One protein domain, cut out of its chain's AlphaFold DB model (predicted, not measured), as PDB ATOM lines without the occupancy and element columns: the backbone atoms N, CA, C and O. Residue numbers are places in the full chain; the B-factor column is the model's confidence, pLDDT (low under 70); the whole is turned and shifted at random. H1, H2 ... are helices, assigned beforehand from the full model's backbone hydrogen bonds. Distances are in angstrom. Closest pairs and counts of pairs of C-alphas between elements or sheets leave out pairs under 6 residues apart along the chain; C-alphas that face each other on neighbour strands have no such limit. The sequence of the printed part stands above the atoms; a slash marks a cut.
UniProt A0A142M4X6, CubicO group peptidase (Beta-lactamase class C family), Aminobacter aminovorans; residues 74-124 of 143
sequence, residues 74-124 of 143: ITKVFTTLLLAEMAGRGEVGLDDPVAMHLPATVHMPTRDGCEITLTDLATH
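What this domain is: This is residues 74 to 124 of the 143 residues of the protein "CubicO group peptidase (Beta-lactamase class C family)" of Aminobacter aminovorans (UniProt A0A142M4X6). One longer helix, H1, makes one side of this small domain, and the chain then loops across to two very short helices, of which H3 is near both H1 and H2. A long stretch without a named element, residues 102 to 117, sweeps out to the end far from Ile 74 and folds back toward H3. The printed part has 51 residues with three named helices, in the order H1, H2, H3, and no named strand; the class is all helix, though under half of the residues, 24 of 51, are in named elements. The whole is only just compact, close to loose, with a radius of gyration of the C-alphas of 11.6 A and spans of 28 by 21 by 17 A.

How they stand to each other: Start from H1, residues 74 to 88, and look for H3, residues 118 to 122. They are close but not clearly touching, and their closest C-alphas, those of Thr 80 and Ala 122, are 6.2 A apart. From H3 go on to H2, residues 98 to 101: these two are also close but not clearly touching, with the closest C-alphas, those of Val 98 and Leu 118, 5.7 A apart. H1 and H2 are apart. Within the stretch between H2 and H3, residues 110 to 111 pair with residues 114 to 115, antiparallel, in a pairing too short to be named as strands. In H3 every O i to N i+4 pair is within hydrogen-bond range, in H1 10 of 11 are, and H2 is too short for such a pair.

Where its parts are: Find C-alpha 74 at (174.380, 276.991, 164.779); from there H1 runs 21.8 A to C-alpha 88 at (190.770, 271.663, 178.101). H2 measures 5.6 A from first to last C-alpha. H3 measures 6.4 A and ends at C-alpha 122, at (186.276, 281.245, 167.147).

The domain as a whole: The two C-alphas farthest apart, those of Ile 74 and Gly 113, are 31.3 A apart. The link from H1 to H2 is short, and that from H2 to H3 is long, with 16 residues. The printed part has no cut. Its mean pLDDT is 96.7, and no printed residue is under 70.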
ATOM      1  N   ILE A  74     174.378 277.671 163.469       97.44
ATOM      2  CA  ILE A  74     174.380 276.991 164.779       97.44
ATOM      3  C   ILE A  74     175.507 275.946 164.841       97.44
ATOM      4  O   ILE A  74     176.086 275.740 165.903       97.44
ATOM      5  N   THR A  75     175.914 275.372 163.700       98.06
ATOM      6  CA  THR A  75     177.083 274.479 163.589       98.06
ATOM      7  C   THR A  75     178.333 275.052 164.267       98.06
ATOM      8  O   THR A  75     179.059 274.312 164.925       98.06
ATOM      9  N   LYS A  76     178.553 276.374 164.194       98.06
ATOM     10  CA  LYS A  76     179.720 277.035 164.801       98.06
ATOM     11  C   LYS A  76     179.783 276.837 166.315       98.06
ATOM     12  O   LYS A  76     180.876 276.685 166.839       98.06
ATOM     13  N   VAL A  77     178.635 276.782 167.001       98.19
ATOM     14  CA  VAL A  77     178.571 276.526 168.452       98.19
ATOM     15  C   VAL A  77     179.138 275.147 168.783       98.19
ATOM     16  O   VAL A  77     179.877 274.997 169.749       98.19
ATOM     17  N   PHE A  78     178.836 274.137 167.965       98.50
ATOM     18  CA  PHE A  78     179.386 272.794 168.150       98.50
ATOM     19  C   PHE A  78     180.881 272.750 167.823       98.50
ATOM     20  O   PHE A  78     181.651 272.148 168.565       98.50
ATOM     21  N   THR A  79     181.310 273.423 166.753       98.44
ATOM     22  CA  THR A  79     182.732 273.520 166.393       98.44
ATOM     23  C   THR A  79     183.555 274.176 167.503       98.44
ATOM     24  O   THR A  79     184.605 273.656 167.871       98.44
ATOM     25  N   THR A  80     183.082 275.287 168.075       98.31
ATOM     26  CA  THR A  80     183.796 275.975 169.160       98.31
ATOM     27  C   THR A  80     183.713 275.223 170.485       98.31
ATOM     28  O   THR A  80     184.665 275.275 171.260       98.31
ATOM     29  N   LEU A  81     182.638 274.467 170.732       98.50
ATOM     30  CA  LEU A  81     182.559 273.556 171.875       98.50
ATOM     31  C   LEU A  81     183.634 272.463 171.798       98.50
ATOM     32  O   LEU A  81     184.329 272.232 172.785       98.50
ATOM     33  N   LEU A  82     183.811 271.838 170.629       98.56
ATOM     34  CA  LEU A  82     184.870 270.846 170.419       98.56
ATOM     35  C   LEU A  82     186.262 271.464 170.591       98.56
ATOM     36  O   LEU A  82     187.104 270.877 171.262       98.56
ATOM     37  N   LEU A  83     186.492 272.670 170.058       98.62
ATOM     38  CA  LEU A  83     187.745 273.401 170.267       98.62
ATOM     39  C   LEU A  83     188.023 273.648 171.759       98.62
ATOM     40  O   LEU A  83     189.135 273.409 172.228       98.62
ATOM     41  N   ALA A  84     187.018 274.094 172.518       98.38
ATOM     42  CA  ALA A  84     187.151 274.323 173.955       98.38
ATOM     43  C   ALA A  84     187.446 273.022 174.721       98.38
ATOM     44  O   ALA A  84     188.266 273.023 175.639       98.38
ATOM     45  N   GLU A  85     186.822 271.906 174.330       98.69
ATOM     46  CA  GLU A  85     187.101 270.590 174.908       98.69
ATOM     47  C   GLU A  85     188.543 270.144 174.623       98.69
ATOM     48  O   GLU A  85     189.257 269.761 175.549       98.69
ATOM     49  N   MET A  86     189.002 270.257 173.373       98.62
ATOM     50  CA  MET A  86     190.378 269.933 172.973       98.62
ATOM     51  C   MET A  86     191.409 270.776 173.733       98.62
ATOM     52  O   MET A  86     192.403 270.240 174.225       98.62
ATOM     53  N   ALA A  87     191.149 272.078 173.897       98.50
ATOM     54  CA  ALA A  87     191.997 272.962 174.692       98.50
ATOM     55  C   ALA A  87     192.017 272.568 176.176       98.50
ATOM     56  O   ALA A  87     193.078 272.527 176.797       98.50
ATOM     57  N   GLY A  88     190.864 272.193 176.738       98.38
ATOM     58  CA  GLY A  88     190.770 271.663 178.101       98.38
ATOM     59  C   GLY A  88     191.546 270.356 178.305       98.38
ATOM     60  O   GLY A  88     192.066 270.119 179.395       98.38
ATOM     61  N   ARG A  89     191.667 269.530 177.257       98.62
ATOM     62  CA  ARG A  89     192.501 268.313 177.240       98.62
ATOM     63  C   ARG A  89     193.981 268.586 176.941       98.62
ATOM     64  O   ARG A  89     194.787 267.663 177.031       98.62
ATOM     65  N   GLY A  90     194.355 269.827 176.620       98.06
ATOM     66  CA  GLY A  90     195.725 270.208 176.263       98.06
ATOM     67  C   GLY A  90     196.176 269.717 174.884       98.06
ATOM     68  O   GLY A  90     197.374 269.649 174.630       98.06
ATOM     69  N   GLU A  91     195.241 269.352 174.002       98.38
ATOM     70  CA  GLU A  91     195.539 268.917 172.627       98.38
ATOM     71  C   GLU A  91     195.908 270.099 171.719       98.38
ATOM     72  O   GLU A  91     196.646 269.926 170.753       98.38
ATOM     73  N   VAL A  92     195.401 271.292 172.046       98.25
ATOM     74  CA  VAL A  92     195.681 272.570 171.378       98.25
ATOM     75  C   VAL A  92     195.720 273.699 172.410       98.25
ATOM     76  O   VAL A  92     195.065 273.618 173.450       98.25
ATOM     77  N   GLY A  93     196.445 274.776 172.123       98.25
ATOM     78  CA  GLY A  93     196.316 276.056 172.816       98.25
ATOM     79  C   GLY A  93     195.317 276.969 172.102       98.25
ATOM     80  O   GLY A  93     195.309 277.062 170.879       98.25
ATOM     81  N   LEU A  94     194.468 277.688 172.844       98.00
ATOM     82  CA  LEU A  94     193.535 278.653 172.235       98.00
ATOM     83  C   LEU A  94     194.252 279.833 171.559       98.00
ATOM     84  O   LEU A  94     193.723 280.416 170.610       98.00
ATOM     85  N   ASP A  95     195.455 280.157 172.027       97.50
ATOM     86  CA  ASP A  95     196.319 281.190 171.456       97.50
ATOM     87  C   ASP A  95     197.278 280.633 170.393       97.50
ATOM     88  O   ASP A  95     198.119 281.373 169.890       97.50
ATOM     89  N   ASP A  96     197.169 279.349 170.034       98.19
ATOM     90  CA  ASP A  96     197.994 278.761 168.984       98.19
ATOM     91  C   ASP A  96     197.725 279.466 167.646       98.19
ATOM     92  O   ASP A  96     196.567 279.522 167.203       98.19
ATOM     93  N   PRO A  97     198.771 279.942 166.945       97.56
ATOM     94  CA  PRO A  97     198.694 280.229 165.523       97.56
ATOM     95  C   PRO A  97     198.040 279.095 164.730       97.56
ATOM     96  O   PRO A  97     198.481 277.945 164.771       97.56
ATOM     97  N   VAL A  98     197.029 279.433 163.926       97.44
ATOM     98  CA  VAL A  98     196.316 278.482 163.051       97.44
ATOM     99  C   VAL A  98     197.289 277.741 162.129       97.44
ATOM    100  O   VAL A  98     197.102 276.559 161.850       97.44
ATOM    101  N   ALA A  99     198.350 278.419 161.685       96.75
ATOM    102  CA  ALA A  99     199.368 277.867 160.797       96.75
ATOM    103  C   ALA A  99     200.052 276.603 161.354       96.75
ATOM    104  O   ALA A  99     200.457 275.751 160.568       96.75
ATOM    105  N   MET A 100     200.141 276.437 162.682       96.50
ATOM    106  CA  MET A 100     200.715 275.229 163.297       96.50
ATOM    107  C   MET A 100     199.872 273.971 163.066       96.50
ATOM    108  O   MET A 100     200.401 272.863 163.092       96.50
ATOM    109  N   HIS A 101     198.571 274.144 162.826       96.50
ATOM    110  CA  HIS A 101     197.596 273.060 162.681       96.50
ATOM    111  C   HIS A 101     197.278 272.738 161.213       96.50
ATOM    112  O   HIS A 101     196.392 271.932 160.926       96.50
ATOM    113  N   LEU A 102     197.983 273.370 160.271       96.62
ATOM    114  CA  LEU A 102     197.783 273.213 158.833       96.62
ATOM    115  C   LEU A 102     198.979 272.516 158.166       96.62
ATOM    116  O   LEU A 102     200.093 272.532 158.692       96.62
ATOM    117  N   PRO A 103     198.790 271.909 156.978       97.38
ATOM    118  CA  PRO A 103     199.907 271.410 156.186       97.38
ATOM    119  C   PRO A 103     200.910 272.527 155.878       97.38
ATOM    120  O   PRO A 103     200.508 273.641 155.553       97.38
ATOM    121  N   ALA A 104     202.208 272.210 155.859       93.00
ATOM    122  CA  ALA A 104     203.282 273.186 155.613       93.00
ATOM    123  C   ALA A 104     203.187 273.923 154.257       93.00
ATOM    124  O   ALA A 104     203.850 274.934 154.049       93.00
ATOM    125  N   THR A 105     202.383 273.412 153.322       95.75
ATOM    126  CA  THR A 105     202.107 274.037 152.021       95.75
ATOM    127  C   THR A 105     201.058 275.147 152.088       95.75
ATOM    128  O   THR A 105     200.825 275.815 151.083       95.75
ATOM    129  N   VAL A 106     200.369 275.314 153.220       94.38
ATOM    130  CA  VAL A 106     199.320 276.318 153.400       94.38
ATOM    131  C   VAL A 106     199.902 277.523 154.128       94.38
ATOM    132  O   VAL A 106     200.410 277.410 155.239       94.38
ATOM    133  N   HIS A 107     199.797 278.693 153.502       91.56
ATOM    134  CA  HIS A 107     200.237 279.954 154.087       91.56
ATOM    135  C   HIS A 107     199.038 280.724 154.631       91.56
ATOM    136  O   HIS A 107     198.126 281.072 153.881       91.56
ATOM    137  N   MET A 108     199.056 281.000 155.935       94.06
ATOM    138  CA  MET A 108     198.051 281.845 156.570       94.06
ATOM    139  C   MET A 108     198.404 283.327 156.390       94.06
ATOM    140  O   MET A 108     199.574 283.690 156.537       94.06
ATOM    141  N   PRO A 109     197.422 284.198 156.100       93.69
ATOM    142  CA  PRO A 109     197.636 285.635 156.169       93.69
ATOM    143  C   PRO A 109     197.880 286.073 157.619       93.69
ATOM    144  O   PRO A 109     197.504 285.386 158.572       93.69
ATOM    145  N   THR A 110     198.482 287.248 157.778       93.94
ATOM    146  CA  THR A 110     198.647 287.912 159.075       93.94
ATOM    147  C   THR A 110     197.719 289.116 159.177       93.94
ATOM    148  O   THR A 110     197.346 289.723 158.170       93.94
ATOM    149  N   ARG A 111     197.360 289.482 160.408       86.75
ATOM    150  CA  ARG A 111     196.607 290.699 160.721       86.75
ATOM    151  C   ARG A 111     197.538 291.665 161.438       86.75
ATOM    152  O   ARG A 111     198.007 291.359 162.527       86.75
ATOM    153  N   ASP A 112     197.843 292.801 160.814       87.69
ATOM    154  CA  ASP A 112     198.762 293.817 161.358       87.69
ATOM    155  C   ASP A 112     200.151 293.262 161.742       87.69
ATOM    156  O   ASP A 112     200.794 293.724 162.682       87.69
ATOM    157  N   GLY A 113     200.620 292.241 161.017       90.81
ATOM    158  CA  GLY A 113     201.881 291.551 161.306       90.81
ATOM    159  C   GLY A 113     201.793 290.466 162.387       90.81
ATOM    160  O   GLY A 113     202.794 289.798 162.632       90.81
ATOM    161  N   CYS A 114     200.621 290.244 162.987       93.19
ATOM    162  CA  CYS A 114     200.366 289.170 163.947       93.19
ATOM    163  C   CYS A 114     199.777 287.928 163.261       93.19
ATOM    164  O   CYS A 114     198.960 288.033 162.341       93.19
ATOM    165  N   GLU A 115     200.167 286.742 163.729       97.06
ATOM    166  CA  GLU A 115     199.558 285.482 163.296       97.06
ATOM    167  C   GLU A 115     198.107 285.379 163.785       97.06
ATOM    168  O   GLU A 115     197.772 285.832 164.878       97.06
ATOM    169  N   ILE A 116     197.244 284.777 162.966       98.06
ATOM    170  CA  ILE A 116     195.855 284.497 163.340       98.06
ATOM    171  C   ILE A 116     195.839 283.284 164.271       98.06
ATOM    172  O   ILE A 116     196.378 282.234 163.917       98.06
ATOM    173  N   THR A 117     195.186 283.414 165.425       98.06
ATOM    174  CA  THR A 117     195.057 282.337 166.421       98.06
ATOM    175  C   THR A 117     193.760 281.537 166.267       98.06
ATOM    176  O   THR A 117     192.817 281.963 165.590       98.06
ATOM    177  N   LEU A 118     193.673 280.374 166.924       98.38
ATOM    178  CA  LEU A 118     192.416 279.618 167.025       98.38
ATOM    179  C   LEU A 118     191.299 280.443 167.694       98.38
ATOM    180  O   LEU A 118     190.150 280.390 167.246       98.38
ATOM    181  N   THR A 119     191.629 281.250 168.711       98.00
ATOM    182  CA  THR A 119     190.678 282.178 169.347       98.00
ATOM    183  C   THR A 119     190.138 283.194 168.354       98.00
ATOM    184  O   THR A 119     188.924 283.371 168.290       98.00
ATOM    185  N   ASP A 120     190.996 283.798 167.529       97.94
ATOM    186  CA  ASP A 120     190.565 284.785 166.533       97.94
ATOM    187  C   ASP A 120     189.540 284.223 165.538       97.94
ATOM    188  O   ASP A 120     188.627 284.932 165.104       97.94
ATOM    189  N   LEU A 121     189.675 282.946 165.161       97.44
ATOM    190  CA  LEU A 121     188.684 282.269 164.324       97.44
ATOM    191  C   LEU A 121     187.370 282.040 165.081       97.44
ATOM    192  O   LEU A 121     186.297 282.308 164.538       97.44
ATOM    193  N   ALA A 122     187.443 281.566 166.328       98.19
ATOM    194  CA  ALA A 122     186.276 281.245 167.147       98.19
ATOM    195  C   ALA A 122     185.444 282.480 167.542       98.19
ATOM    196  O   ALA A 122     184.233 282.366 167.739       98.19
ATOM    197  N   THR A 123     186.075 283.652 167.644       97.81
ATOM    198  CA  THR A 123     185.441 284.919 168.050       97.81
ATOM    199  C   THR A 123     185.162 285.868 166.885       97.81
ATOM    200  O   THR A 123     184.651 286.964 167.109       97.81
ATOM    201  N   HIS A 124     185.462 285.459 165.648       97.00
ATOM    202  CA  HIS A 124     185.334 286.292 164.451       97.00
ATOM    203  C   HIS A 124     186.197 287.573 164.478       97.00
ATOM    204  O   HIS A 124     185.791 288.609 163.952       97.00
TER     205      HIS A 124